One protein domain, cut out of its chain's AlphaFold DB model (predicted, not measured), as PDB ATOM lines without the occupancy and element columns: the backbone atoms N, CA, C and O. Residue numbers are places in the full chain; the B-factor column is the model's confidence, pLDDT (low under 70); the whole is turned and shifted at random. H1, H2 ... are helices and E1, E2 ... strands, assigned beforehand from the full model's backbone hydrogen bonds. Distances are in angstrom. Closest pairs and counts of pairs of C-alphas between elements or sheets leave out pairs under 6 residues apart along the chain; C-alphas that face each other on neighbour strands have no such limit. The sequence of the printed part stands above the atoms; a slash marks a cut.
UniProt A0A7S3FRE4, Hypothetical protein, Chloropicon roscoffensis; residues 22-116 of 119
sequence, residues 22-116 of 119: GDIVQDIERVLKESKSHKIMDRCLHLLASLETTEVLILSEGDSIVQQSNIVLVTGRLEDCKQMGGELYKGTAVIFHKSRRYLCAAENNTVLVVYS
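AT A GLANCE: This is residues 22 to 116 of the 119 residues of the protein "Hypothetical protein" of Chloropicon roscoffensis (UniProt A0A7S3FRE4). A small sandwich of two four-stranded antiparallel sheets, face to face with their strands at 36 degrees, has a helical hairpin, H1 and H2, packed on the outside of one of them, the sheet E1 E8 E3 E6. The strands make a jelly roll, one long hairpin wound over both sheets in four nested antiparallel pairs: E1 with E8, E2 with E7, E3 with E6 and E4 with E5. The printed part has 95 residues, with two named helices followed by eight named strands, E1 to E8, and its class is mixed, helices and strands. The strand orders are E1 E8 E3 E6 and E2 E7 E4 E5. The whole is compact, with a radius of gyration of the C-alphas of 12.6 A and spans of 35 by 23 by 23 A.

HOW THE PARTS SIT: The first sheet holds E1, residues 54 to 59, E8, residues 110 to 115, E3, residues 71 to 75, and E6, residues 93 to 95. E1 and E8 are antiparallel at 156 degrees, with N 57 and O 112 at 2.8 A, within hydrogen-bond range. E8 and E3 are antiparallel at 155 degrees, with N 113 and O 72 at 2.8 A. E3 and E6 are antiparallel at 154 degrees, with N 73 and O 93 at 2.8 A. The second sheet holds E2, residues 64 to 67, E7, residues 102 to 106, E4, residues 77 to 80, and E5, residues 88 to 90. E2 and E7 are antiparallel at 145 degrees, with N 65 and O 104 at 2.8 A; E7 and E4 at 151 degrees, with N 79 and O 105 at 2.8 A. E4 and E5 form a hairpin at 158 degrees, with N 89 and O 78 at 2.8 A. The parts of the two sheets that face each other are 9.2 A centre to centre, with their best planes 21 degrees apart. H1, residues 22 to 33, and H2, residues 38 to 48, are on the same face of the first sheet, making two layers, helices on one face of a sheet. H1 has a height over the sheet of 10.0 A, lies over E8 and E3 and runs across the strands, at 81 degrees to E3 on the local plane; the C-alphas of Ile 28 and Val 74, the closest of H1 and E3, are 6.6 A apart. H2 has a height over the sheet of 9.8 A; its closest C-alphas to E3 are Cys 44 and Val 72, 6.8 A. H1 and H2 form a helical hairpin and touch, closest at the C-alphas of Leu 32 and Met 41, 5.5 A, with a shallow tilt of 14 degrees, opposite ways. Every O i to N i+4 pair is within hydrogen-bond range in H1, and 6 of 7 in H2. Among the pairs that are apart are H1 and E2, and H2 and E7.

IN THESE COORDINATES: E1 begins at C-alpha 54, (-12.748, 18.461, -9.547), and is 15.8 A long. E8 is 16.3 A long and ends at C-alpha 115, (-12.471, 14.877, -7.303). E7 measures 13.2 A, E3 11.8 A, E4 10.3 A and E2 9.5 A; E5 and E6 are the two three-residue strands. H1 begins at C-alpha 22, (-16.622, 30.509, -12.422), and is 16.4 A long; H2 is 15.3 A long.

THE WHOLE: The C-alphas farthest apart are those of Gly 22 and Met 84, 38.0 A. The printed part, residues 22 to 116, has no cut. Links E4 to E5 and E6 to E7 are short; the others are tight. The mean pLDDT of the printed part is 74.1, and residues 22 to 53, 83 to 85 and 99 to 100 are under 70.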
ATOM      1  N   GLY A  22     -17.344  29.324 -12.911       46.25
ATOM      2  CA  GLY A  22     -16.622  30.509 -12.422       46.25
ATOM      3  C   GLY A  22     -17.311  31.172 -11.227       46.25
ATOM      4  O   GLY A  22     -16.699  31.363 -10.174       46.25
ATOM      5  N   ASP A  23     -18.610  31.431 -11.365       53.28
ATOM      6  CA  ASP A  23     -19.433  32.055 -10.324       53.28
ATOM      7  C   ASP A  23     -19.547  31.168  -9.076       53.28
ATOM      8  O   ASP A  23     -19.446  31.636  -7.941       53.28
ATOM      9  N   ILE A  24     -19.671  29.855  -9.281       51.31
ATOM     10  CA  ILE A  24     -19.801  28.871  -8.203       51.31
ATOM     11  C   ILE A  24     -18.488  28.745  -7.425       51.31
ATOM     12  O   ILE A  24     -18.495  28.689  -6.198       51.31
ATOM     13  N   VAL A  25     -17.344  28.744  -8.111       55.03
ATOM     14  CA  VAL A  25     -16.029  28.703  -7.462       55.03
ATOM     15  C   VAL A  25     -15.801  29.968  -6.644       55.03
ATOM     16  O   VAL A  25     -15.388  29.863  -5.491       55.03
ATOM     17  N   GLN A  26     -16.144  31.146  -7.173       56.09
ATOM     18  CA  GLN A  26     -16.051  32.408  -6.429       56.09
ATOM     19  C   GLN A  26     -16.960  32.426  -5.190       56.09
ATOM     20  O   GLN A  26     -16.558  32.925  -4.134       56.09
ATOM     21  N   ASP A  27     -18.154  31.843  -5.276       57.78
ATOM     22  CA  ASP A  27     -19.067  31.680  -4.142       57.78
ATOM     23  C   ASP A  27     -18.507  30.733  -3.083       57.78
ATOM     24  O   ASP A  27     -18.545  31.041  -1.888       57.78
ATOM     25  N   ILE A  28     -17.913  29.616  -3.503       60.53
ATOM     26  CA  ILE A  28     -17.246  28.684  -2.597       60.53
ATOM     27  C   ILE A  28     -16.047  29.369  -1.934       60.53
ATOM     28  O   ILE A  28     -15.916  29.309  -0.712       60.53
ATOM     29  N   GLU A  29     -15.201  30.075  -2.689       60.62
ATOM     30  CA  GLU A  29     -14.080  30.828  -2.121       60.62
ATOM     31  C   GLU A  29     -14.544  31.845  -1.077       60.62
ATOM     32  O   GLU A  29     -13.899  32.007  -0.040       60.62
ATOM     33  N   ARG A  30     -15.653  32.538  -1.341       65.19
ATOM     34  CA  ARG A  30     -16.247  33.524  -0.436       65.19
ATOM     35  C   ARG A  30     -16.714  32.876   0.867       65.19
ATOM     36  O   ARG A  30     -16.311  33.319   1.939       65.19
ATOM     37  N   VAL A  31     -17.480  31.787   0.778       60.06
ATOM     38  CA  VAL A  31     -17.963  31.023   1.943       60.06
ATOM     39  C   VAL A  31     -16.794  30.458   2.757       60.06
ATOM     40  O   VAL A  31     -16.810  30.482   3.989       60.06
ATOM     41  N   LEU A  32     -15.736  30.000   2.083       62.50
ATOM     42  CA  LEU A  32     -14.516  29.529   2.734       62.50
ATOM     43  C   LEU A  32     -13.760  30.667   3.438       62.50
ATOM     44  O   LEU A  32     -13.302  30.465   4.563       62.50
ATOM     45  N   LYS A  33     -13.671  31.857   2.823       61.84
ATOM     46  CA  LYS A  33     -13.052  33.074   3.392       61.84
ATOM     47  C   LYS A  33     -13.782  33.596   4.629       61.84
ATOM     48  O   LYS A  33     -13.148  34.126   5.538       61.84
ATOM     49  N   GLU A  34     -15.094  33.407   4.698       59.47
ATOM     50  CA  GLU A  34     -15.912  33.759   5.866       59.47
ATOM     51  C   GLU A  34     -15.784  32.742   7.022       59.47
ATOM     52  O   GLU A  34     -16.177  33.019   8.162       59.47
ATOM     53  N   SER A  35     -15.184  31.574   6.769       58.22
ATOM     54  CA  SER A  35     -14.982  30.533   7.773       58.22
ATOM     55  C   SER A  35     -13.782  30.832   8.684       58.22
ATOM     56  O   SER A  35     -12.665  31.110   8.248       58.22
ATOM     57  N   LYS A  36     -13.970  30.706  10.007       56.28
ATOM     58  CA  LYS A  36     -12.953  31.034  11.034       56.28
ATOM     59  C   LYS A  36     -11.736  30.091  11.061       56.28
ATOM     60  O   LYS A  36     -10.835  30.287  11.875       56.28
ATOM     61  N   SER A  37     -11.694  29.057  10.217       58.84
ATOM     62  CA  SER A  37     -10.643  28.031  10.221       58.84
ATOM     63  C   SER A  37      -9.699  28.173   9.025       58.84
ATOM     64  O   SER A  37      -9.861  27.523   7.992       58.84
ATOM     65  N   HIS A  38      -8.666  29.004   9.182       56.22
ATOM     66  CA  HIS A  38      -7.748  29.367   8.092       56.22
ATOM     67  C   HIS A  38      -7.007  28.161   7.480       56.22
ATOM     68  O   HIS A  38      -6.771  28.119   6.281       56.22
ATOM     69  N   LYS A  39      -6.713  27.116   8.267       55.41
ATOM     70  CA  LYS A  39      -6.026  25.906   7.767       55.41
ATOM     71  C   LYS A  39      -6.897  25.014   6.877       55.41
ATOM     72  O   LYS A  39      -6.365  24.239   6.087       55.41
ATOM     73  N   ILE A  40      -8.217  25.052   7.058       55.12
ATOM     74  CA  ILE A  40      -9.165  24.289   6.234       55.12
ATOM     75  C   ILE A  40      -9.428  25.060   4.939       55.12
ATOM     76  O   ILE A  40      -9.425  24.462   3.870       55.12
ATOM     77  N   MET A  41      -9.534  26.385   5.042       57.72
ATOM     78  CA  MET A  41      -9.664  27.307   3.916       57.72
ATOM     79  C   MET A  41      -8.544  27.130   2.881       57.72
ATOM     80  O   MET A  41      -8.850  26.868   1.724       57.72
ATOM     81  N   ASP A  42      -7.270  27.145   3.290       60.59
ATOM     82  CA  ASP A  42      -6.141  26.979   2.355       60.59
ATOM     83  C   ASP A  42      -6.169  25.628   1.621       60.59
ATOM     84  O   ASP A  42      -5.825  25.537   0.443       60.59
ATOM     85  N   ARG A  43      -6.615  24.559   2.295       58.00
ATOM     86  CA  ARG A  43      -6.707  23.217   1.695       58.00
ATOM     87  C   ARG A  43      -7.882  23.099   0.731       58.00
ATOM     88  O   ARG A  43      -7.738  22.453  -0.298       58.00
ATOM     89  N   CYS A  44      -9.017  23.717   1.044       62.19
ATOM     90  CA  CYS A  44     -10.171  23.752   0.150       62.19
ATOM     91  C   CYS A  44      -9.887  24.605  -1.092       62.19
ATOM     92  O   CYS A  44     -10.173  24.165  -2.200       62.19
ATOM     93  N   LEU A  45      -9.252  25.770  -0.922       64.44
ATOM     94  CA  LEU A  45      -8.824  26.626  -2.031       64.44
ATOM     95  C   LEU A  45      -7.783  25.937  -2.919       64.44
ATOM     96  O   LEU A  45      -7.850  26.057  -4.132       64.44
ATOM     97  N   HIS A  46      -6.857  25.164  -2.348       64.62
ATOM     98  CA  HIS A  46      -5.892  24.394  -3.141       64.62
ATOM     99  C   HIS A  46      -6.550  23.274  -3.967       64.62
ATOM    100  O   HIS A  46      -6.155  23.037  -5.108       64.62
ATOM    101  N   LEU A  47      -7.565  22.603  -3.412       60.94
ATOM    102  CA  LEU A  47      -8.336  21.588  -4.138       60.94
ATOM    103  C   LEU A  47      -9.170  22.217  -5.261       60.94
ATOM    104  O   LEU A  47      -9.180  21.686  -6.364       60.94
ATOM    105  N   LEU A  48      -9.776  23.381  -5.015       65.75
ATOM    106  CA  LEU A  48     -10.454  24.180  -6.043       65.75
ATOM    107  C   LEU A  48      -9.478  24.733  -7.088       65.75
ATOM    108  O   LEU A  48      -9.790  24.784  -8.262       65.75
ATOM    109  N   ALA A  49      -8.252  25.098  -6.727       61.94
ATOM    110  CA  ALA A  49      -7.256  25.506  -7.718       61.94
ATOM    111  C   ALA A  49      -6.874  24.362  -8.684       61.94
ATOM    112  O   ALA A  49      -6.278  24.618  -9.725       61.94
ATOM    113  N   SER A  50      -7.232  23.114  -8.357       61.03
ATOM    114  CA  SER A  50      -7.012  21.918  -9.181       61.03
ATOM    115  C   SER A  50      -8.256  21.525 -10.002       61.03
ATOM    116  O   SER A  50      -8.428  20.346 -10.325       61.03
ATOM    117  N   LEU A  51      -9.119  22.505 -10.323       58.75
ATOM    118  CA  LEU A  51     -10.432  22.350 -10.973       58.75
ATOM    119  C   LEU A  51     -10.459  21.503 -12.245       58.75
ATOM    120  O   LEU A  51     -11.507  20.936 -12.525       58.75
ATOM    121  N   GLU A  52      -9.337  21.337 -12.954       61.38
ATOM    122  CA  GLU A  52      -9.232  20.385 -14.075       61.38
ATOM    123  C   GLU A  52      -9.690  18.968 -13.691       61.38
ATOM    124  O   GLU A  52     -10.139  18.213 -14.539       61.38
ATOM    125  N   THR A  53      -9.615  18.616 -12.406       69.25
ATOM    126  CA  THR A  53      -9.934  17.276 -11.899       69.25
ATOM    127  C   THR A  53     -10.964  17.289 -10.772       69.25
ATOM    128  O   THR A  53     -11.045  16.341  -9.990       69.25
ATOM    129  N   THR A  54     -11.732  18.371 -10.607       74.06
ATOM    130  CA  THR A  54     -12.748  18.461  -9.547       74.06
ATOM    131  C   THR A  54     -14.069  19.003 -10.065       74.06
ATOM    132  O   THR A  54     -14.091  19.906 -10.890       74.06
ATOM    133  N   GLU A  55     -15.170  18.501  -9.521       77.62
ATOM    134  CA  GLU A  55     -16.531  18.871  -9.895       77.62
ATOM    135  C   GLU A  55     -17.272  19.439  -8.681       77.62
ATOM    136  O   GLU A  55     -17.089  18.973  -7.547       77.62
ATOM    137  N   VAL A  56     -18.118  20.445  -8.914       79.81
ATOM    138  CA  VAL A  56     -19.040  20.952  -7.896       79.81
ATOM    139  C   VAL A  56     -20.382  20.252  -8.044       79.81
ATOM    140  O   VAL A  56     -21.027  20.344  -9.083       79.81
ATOM    141  N   LEU A  57     -20.828  19.596  -6.976       83.62
ATOM    142  CA  LEU A  57     -22.111  18.909  -6.924       83.62
ATOM    143  C   LEU A  57     -23.054  19.636  -5.973       83.62
ATOM    144  O   LEU A  57     -22.706  19.923  -4.826       83.62
ATOM    145  N   ILE A  58     -24.269  19.894  -6.447       84.25
ATOM    146  CA  ILE A  58     -25.363  20.432  -5.641       84.25
ATOM    147  C   ILE A  58     -26.352  19.294  -5.419       84.25
ATOM    148  O   ILE A  58     -26.952  18.794  -6.367       84.25
ATOM    149  N   LEU A  59     -26.492  18.877  -4.167       86.88
ATOM    150  CA  LEU A  59     -27.385  17.806  -3.747       86.88
ATOM    151  C   LEU A  59     -28.605  18.402  -3.046       86.88
ATOM    152  O   LEU A  59     -28.464  19.261  -2.169       86.88
ATOM    153  N   SER A  60     -29.790  17.933  -3.417       90.38
ATOM    154  CA  SER A  60     -31.040  18.230  -2.717       90.38
ATOM    155  C   SER A  60     -31.188  17.338  -1.484       90.38
ATOM    156  O   SER A  60     -30.494  16.336  -1.331       90.38
ATOM    157  N   GLU A  61     -32.119  17.679  -0.594       90.38
ATOM    158  CA  GLU A  61     -32.474  16.804   0.527       90.38
ATOM    159  C   GLU A  61     -32.873  15.399   0.039       90.38
ATOM    160  O   GLU A  61     -33.728  15.249  -0.834       90.38
ATOM    161  N   GLY A  62     -32.248  14.369   0.614       87.00
ATOM    162  CA  GLY A  62     -32.452  12.966   0.252       87.00
ATOM    163  C   GLY A  62     -31.569  12.463  -0.894       87.00
ATOM    164  O   GLY A  62     -31.436  11.246  -1.055       87.00
ATOM    165  N   ASP A  63     -30.913  13.352  -1.648       92.31
ATOM    166  CA  ASP A  63     -29.955  12.938  -2.672       92.31
ATOM    167  C   ASP A  63     -28.750  12.255  -2.028       92.31
ATOM    168  O   ASP A  63     -28.309  12.599  -0.927       92.31
ATOM    169  N   SER A  64     -28.210  11.260  -2.728       90.12
ATOM    170  CA  SER A  64     -27.102  10.453  -2.233       90.12
ATOM    171  C   SER A  64     -25.949  10.406  -3.224       90.12
ATOM    172  O   SER A  64     -26.147  10.298  -4.432       90.12
ATOM    173  N   ILE A  65     -24.730  10.409  -2.696       88.44
ATOM    174  CA  ILE A  65     -23.488  10.302  -3.454       88.44
ATOM    175  C   ILE A  65     -22.646   9.140  -2.939       88.44
ATOM    176  O   ILE A  65     -22.506   8.921  -1.735       88.44
ATOM    177  N   VAL A  66     -22.040   8.393  -3.861       87.75
ATOM    178  CA  VAL A  66     -21.009   7.418  -3.507       87.75
ATOM    179  C   VAL A  66     -19.669   8.141  -3.426       87.75
ATOM    180  O   VAL A  66     -19.125   8.565  -4.441       87.75
ATOM    181  N   GLN A  67     -19.102   8.236  -2.228       83.94
ATOM    182  CA  GLN A  67     -17.763   8.767  -2.028       83.94
ATOM    183  C   GLN A  67     -16.725   7.844  -2.682       83.94
ATOM    184  O   GLN A  67     -16.518   6.707  -2.242       83.94
ATOM    185  N   GLN A  68     -16.051   8.355  -3.711       79.44
ATOM    186  CA  GLN A  68     -14.918   7.701  -4.382       79.44
ATOM    187  C   GLN A  68     -13.587   8.434  -4.146       79.44
ATOM    188  O   GLN A  68     -12.516   7.874  -4.375       79.44
ATOM    189  N   SER A  69     -13.657   9.665  -3.636       80.19
ATOM    190  CA  SER A  69     -12.529  10.544  -3.344       80.19
ATOM    191  C   SER A  69     -12.772  11.337  -2.063       80.19
ATOM    192  O   SER A  69     -13.830  11.244  -1.438       80.19
ATOM    193  N   ASN A  70     -11.794  12.144  -1.653       80.81
ATOM    194  CA  ASN A  70     -12.061  13.168  -0.646       80.81
ATOM    195  C   ASN A  70     -13.190  14.084  -1.145       80.81
ATOM    196  O   ASN A  70     -13.281  14.349  -2.345       80.81
ATOM    197  N   ILE A  71     -14.030  14.538  -0.220       84.56
ATOM    198  CA  ILE A  71     -15.116  15.483  -0.480       84.56
ATOM    199  C   ILE A  71     -14.835  16.737   0.337       84.56
ATOM    200  O   ILE A  71     -14.496  16.647   1.519       84.56
ATOM    201  N   VAL A  72     -14.998  17.905  -0.267       82.44
ATOM    202  CA  VAL A  72     -15.131  19.156   0.475       82.44
ATOM    203  C   VAL A  72     -16.614  19.476   0.565       82.44
ATOM    204  O   VAL A  72     -17.244  19.802  -0.433       82.44
ATOM    205  N   LEU A  73     -17.174  19.379   1.762       84.94
ATOM    206  CA  LEU A  73     -18.483  19.932   2.069       84.94
ATOM    207  C   LEU A  73     -18.312  21.444   2.212       84.94
ATOM    208  O   LEU A  73     -17.569  21.897   3.082       84.94
ATOM    209  N   VAL A  74     -18.961  22.220   1.353       81.12
ATOM    210  CA  VAL A  74     -18.897  23.688   1.393       81.12
ATOM    211  C   VAL A  74     -19.974  24.221   2.327       81.12
ATOM    212  O   VAL A  74     -19.686  24.997   3.239       81.12
ATOM    213  N   THR A  75     -21.208  23.759   2.121       81.69
ATOM    214  CA  THR A  75     -22.389  24.110   2.911       81.69
ATOM    215  C   THR A  75     -23.378  22.948   2.935       81.69
ATOM    216  O   THR A  75     -23.308  22.052   2.095       81.69
ATOM    217  N   GLY A  76     -24.311  22.983   3.883       86.31
ATOM    218  CA  GLY A  76     -25.313  21.943   4.086       86.31
ATOM    219  C   GLY A  76     -24.907  20.909   5.134       86.31
ATOM    220  O   GLY A  76     -24.158  21.201   6.080       86.31
ATOM    221  N   ARG A  77     -25.480  19.714   4.999       91.31
ATOM    222  CA  ARG A  77     -25.327  18.587   5.917       91.31
ATOM    223  C   ARG A  77     -25.293  17.287   5.142       91.31
ATOM    224  O   ARG A  77     -26.186  17.014   4.346       91.31
ATOM    225  N   LEU A  78     -24.286  16.478   5.439       90.94
ATOM    226  CA  LEU A  78     -24.059  15.207   4.776       90.94
ATOM    227  C   LEU A  78     -23.929  14.103   5.830       90.94
ATOM    228  O   LEU A  78     -23.114  14.226   6.741       90.94
ATOM    229  N   GLU A  79     -24.717  13.040   5.716       91.31
ATOM    230  CA  GLU A  79     -24.717  11.889   6.625       91.31
ATOM    231  C   GLU A  79     -24.090  10.662   5.943       91.31
ATOM    232  O   GLU A  79     -24.396  10.369   4.790       91.31
ATOM    233  N   ASP A  80     -23.220   9.921   6.639       88.69
ATOM    234  CA  ASP A  80     -22.749   8.598   6.190       88.69
ATOM    235  C   ASP A  80     -23.827   7.516   6.402       88.69
ATOM    236  O   ASP A  80     -24.119   7.118   7.529       88.69
ATOM    237  N   CYS A  81     -24.378   6.966   5.318       80.38
ATOM    238  CA  CYS A  81     -25.505   6.033   5.359       80.38
ATOM    239  C   CYS A  81     -25.141   4.594   5.772       80.38
ATOM    240  O   CYS A  81     -26.021   3.733   5.826       80.38
ATOM    241  N   LYS A  82     -23.863   4.260   6.010       71.38
ATOM    242  CA  LYS A  82     -23.469   2.863   6.287       71.38
ATOM    243  C   LYS A  82     -23.883   2.332   7.657       71.38
ATOM    244  O   LYS A  82     -23.828   1.115   7.850       71.38
ATOM    245  N   GLN A  83     -24.229   3.185   8.617       55.84
ATOM    246  CA  GLN A  83     -24.568   2.762   9.976       55.84
ATOM    247  C   GLN A  83     -25.766   3.559  10.487       55.84
ATOM    248  O   GLN A  83     -25.840   4.762  10.269       55.84
ATOM    249  N   MET A  84     -26.698   2.907  11.194       51.09
ATOM    250  CA  MET A  84     -27.651   3.650  12.025       51.09
ATOM    251  C   MET A  84     -26.848   4.518  13.004       51.09
ATOM    252  O   MET A  84     -26.108   3.973  13.823       51.09
ATOM    253  N   GLY A  85     -26.978   5.844  12.898       60.88
ATOM    254  CA  GLY A  85     -26.150   6.802  13.639       60.88
ATOM    255  C   GLY A  85     -24.820   7.135  12.956       60.88
ATOM    256  O   GLY A  85     -23.804   7.261  13.641       60.88
ATOM    257  N   GLY A  86     -24.814   7.229  11.625       71.25
ATOM    258  CA  GLY A  86     -23.651   7.604  10.829       71.25
ATOM    259  C   GLY A  86     -23.044   8.954  11.215       71.25
ATOM    260  O   GLY A  86     -23.645   9.776  11.910       71.25
ATOM    261  N   GLU A  87     -21.805   9.183  10.778       86.00
ATOM    262  CA  GLU A  87     -21.134  10.463  11.004       86.00
ATOM    263  C   GLU A  87     -21.863  11.562  10.220       86.00
ATOM    264  O   GLU A  87     -22.006  11.477   8.999       86.00
ATOM    265  N   LEU A  88     -22.336  12.581  10.941       88.69
ATOM    266  CA  LEU A  88     -23.020  13.732  10.366       88.69
ATOM    267  C   LEU A  88     -22.042  14.897  10.219       88.69
ATOM    268  O   LEU A  88     -21.652  15.538  11.202       88.69
ATOM    269  N   TYR A  89     -21.689  15.199   8.976       87.75
ATOM    270  CA  TYR A  89     -20.858  16.335   8.605       87.75
ATOM    271  C   TYR A  89     -21.736  17.583   8.455       87.75
ATOM    272  O   TYR A  89     -22.807  17.536   7.850       87.75
ATOM    273  N   LYS A  90     -21.306  18.714   9.029       84.88
ATOM    274  CA  LYS A  90     -22.085  19.963   9.062       84.88
ATOM    275  C   LYS A  90     -21.227  21.153   8.669       84.88
ATOM    276  O   LYS A  90     -20.112  21.287   9.172       84.88
ATOM    277  N   GLY A  91     -21.803  22.062   7.884       78.69
ATOM    278  CA  GLY A  91     -21.108  23.272   7.446       78.69
ATOM    279  C   GLY A  91     -19.856  22.931   6.641       78.69
ATOM    280  O   GLY A  91     -19.763  21.851   6.072       78.69
ATOM    281  N   THR A  92     -18.878  23.829   6.596       79.44
ATOM    282  CA  THR A  92     -17.667  23.571   5.818       79.44
ATOM    283  C   THR A  92     -16.799  22.482   6.457       79.44
ATOM    284  O   THR A  92     -16.291  22.664   7.567       79.44
ATOM    285  N   ALA A  93     -16.568  21.377   5.748       78.81
ATOM    286  CA  ALA A  93     -15.754  20.260   6.224       78.81
ATOM    287  C   ALA A  93     -14.999  19.562   5.084       78.81
ATOM    288  O   ALA A  93     -15.456  19.524   3.948       78.81
ATOM    289  N   VAL A  94     -13.854  18.954   5.403       79.75
ATOM    290  CA  VAL A  94     -13.160  18.031   4.493       79.75
ATOM    291  C   VAL A  94     -13.412  16.609   4.974       79.75
ATOM    292  O   VAL A  94     -13.025  16.244   6.083       79.75
ATOM    293  N   ILE A  95     -14.048  15.812   4.125       82.94
ATOM    294  CA  ILE A  95     -14.414  14.425   4.384       82.94
ATOM    295  C   ILE A  95     -13.413  13.542   3.642       82.94
ATOM    296  O   ILE A  95     -13.416  13.446   2.413       82.94
ATOM    297  N   PHE A  96     -12.513  12.909   4.391       78.62
ATOM    298  CA  PHE A  96     -11.454  12.082   3.814       78.62
ATOM    299  C   PHE A  96     -11.980  10.718   3.363       78.62
ATOM    300  O   PHE A  96     -12.686  10.034   4.103       78.62
ATOM    301  N   HIS A  97     -11.581  10.290   2.167       79.56
ATOM    302  CA  HIS A  97     -11.882   8.960   1.658       79.56
ATOM    303  C   HIS A  97     -11.038   7.915   2.384       79.56
ATOM    304  O   HIS A  97      -9.810   7.915   2.312       79.56
ATOM    305  N   LYS A  98     -11.704   6.985   3.074       73.94
ATOM    306  CA  LYS A  98     -11.060   5.929   3.878       73.94
ATOM    307  C   LYS A  98     -10.747   4.664   3.053       73.94
ATOM    308  O   LYS A  98     -10.840   3.551   3.568       73.94
ATOM    309  N   SER A  99     -10.421   4.816   1.766       69.19
ATOM    310  CA  SER A  99     -10.072   3.718   0.837       69.19
ATOM    311  C   SER A  99     -11.144   2.625   0.683       69.19
ATOM    312  O   SER A  99     -10.847   1.481   0.338       69.19
ATOM    313  N   ARG A 100     -12.407   2.962   0.953       69.12
ATOM    314  CA  ARG A 100     -13.593   2.126   0.735       69.12
ATOM    315  C   ARG A 100     -14.700   3.044   0.226       69.12
ATOM    316  O   ARG A 100     -14.783   4.175   0.679       69.12
ATOM    317  N   ARG A 101     -15.576   2.553  -0.656       71.25
ATOM    318  CA  ARG A 101     -16.736   3.332  -1.121       71.25
ATOM    319  C   ARG A 101     -17.734   3.521   0.022       71.25
ATOM    320  O   ARG A 101     -18.131   2.521   0.629       71.25
ATOM    321  N   TYR A 102     -18.122   4.758   0.315       79.19
ATOM    322  CA  TYR A 102     -19.165   5.111   1.289       79.19
ATOM    323  C   TYR A 102     -20.340   5.752   0.561       79.19
ATOM    324  O   TYR A 102     -20.136   6.384  -0.468       79.19
ATOM    325  N   LEU A 103     -21.555   5.538   1.059       86.25
ATOM    326  CA  LEU A 103     -22.733   6.243   0.568       86.25
ATOM    327  C   LEU A 103     -23.008   7.370   1.551       86.25
ATOM    328  O   LEU A 103     -23.109   7.115   2.749       86.25
ATOM    329  N   CYS A 104     -23.106   8.583   1.040       90.00
ATOM    330  CA  CYS A 104     -23.428   9.756   1.823       90.00
ATOM    331  C   CYS A 104     -24.743  10.344   1.320       90.00
ATOM    332  O   CYS A 104     -24.920  10.426   0.107       90.00
ATOM    333  N   ALA A 105     -25.625  10.770   2.218       91.25
ATOM    334  CA  ALA A 105     -26.888  11.414   1.871       91.25
ATOM    335  C   ALA A 105     -26.922  12.853   2.378       91.25
ATOM    336  O   ALA A 105     -26.415  13.158   3.458       91.25
ATOM    337  N   ALA A 106     -27.515  13.738   1.591       91.38
ATOM    338  CA  ALA A 106     -27.731  15.119   1.976       91.38
ATOM    339  C   ALA A 106     -28.996  15.231   2.847       91.38
ATOM    340  O   ALA A 106     -30.084  14.847   2.424       91.38
ATOM    341  N   GLU A 107     -28.876  15.777   4.062       90.12
ATOM    342  CA  GLU A 107     -30.044  16.051   4.929       90.12
ATOM    343  C   GLU A 107     -30.758  17.360   4.552       90.12
ATOM    344  O   GLU A 107     -31.825  17.676   5.068       90.12
ATOM    345  N   ASN A 108     -30.126  18.183   3.718       87.69
ATOM    346  CA  ASN A 108     -30.655  19.432   3.189       87.69
ATOM    347  C   ASN A 108     -29.877  19.821   1.926       87.69
ATOM    348  O   ASN A 108     -28.928  19.137   1.548       87.69
ATOM    349  N   ASN A 109     -30.229  20.953   1.310       84.31
ATOM    350  CA  ASN A 109     -29.480  21.486   0.170       84.31
ATOM    351  C   ASN A 109     -27.993  21.642   0.519       84.31
ATOM    352  O   ASN A 109     -27.618  22.441   1.383       84.31
ATOM    353  N   THR A 110     -27.167  20.852  -0.158       85.19
ATOM    354  CA  THR A 110     -25.771  20.613   0.189       85.19
ATOM    355  C   THR A 110     -24.891  20.834  -1.030       85.19
ATOM    356  O   THR A 110     -25.184  20.328  -2.109       85.19
ATOM    357  N   VAL A 111     -23.802  21.584  -0.858       82.31
ATOM    358  CA  VAL A 111     -22.830  21.846  -1.931       82.31
ATOM    359  C   VAL A 111     -21.530  21.137  -1.601       82.31
ATOM    360  O   VAL A 111     -20.953  21.345  -0.527       82.31
ATOM    361  N   LEU A 112     -21.076  20.310  -2.534       86.31
ATOM    362  CA  LEU A 112     -19.870  19.505  -2.431       86.31
ATOM    363  C   LEU A 112     -18.885  19.885  -3.533       86.31
ATOM    364  O   LEU A 112     -19.289  20.162  -4.655       86.31
ATOM    365  N   VAL A 113     -17.596  19.799  -3.234       82.94
ATOM    366  CA  VAL A 113     -16.533  19.719  -4.241       82.94
ATOM    367  C   VAL A 113     -15.939  18.325  -4.151       82.94
ATOM    368  O   VAL A 113     -15.502  17.897  -3.074       82.94
ATOM    369  N   VAL A 114     -15.941  17.603  -5.262       83.69
ATOM    370  CA  VAL A 114     -15.442  16.228  -5.349       83.69
ATOM    371  C   VAL A 114     -14.351  16.132  -6.401       83.69
ATOM    372  O   VAL A 114     -14.305  16.937  -7.321       83.69
ATOM    373  N   TYR A 115     -13.458  15.155  -6.266       75.00
ATOM    374  CA  TYR A 115     -12.471  14.877  -7.303       75.00
ATOM    375  C   TYR A 115     -13.110  14.003  -8.384       75.00
ATOM    376  O   TYR A 115     -13.655  12.942  -8.078       75.00
ATOM    377  N   SER A 116     -13.009  14.455  -9.626       70.62
ATOM    378  CA  SER A 116     -13.446  13.779 -10.838       70.62
ATOM    379  C   SER A 116     -12.215  13.617 -11.739       70.62
ATOM    380  O   SER A 116     -11.835  14.567 -12.422       70.62
TER     381      SER A 116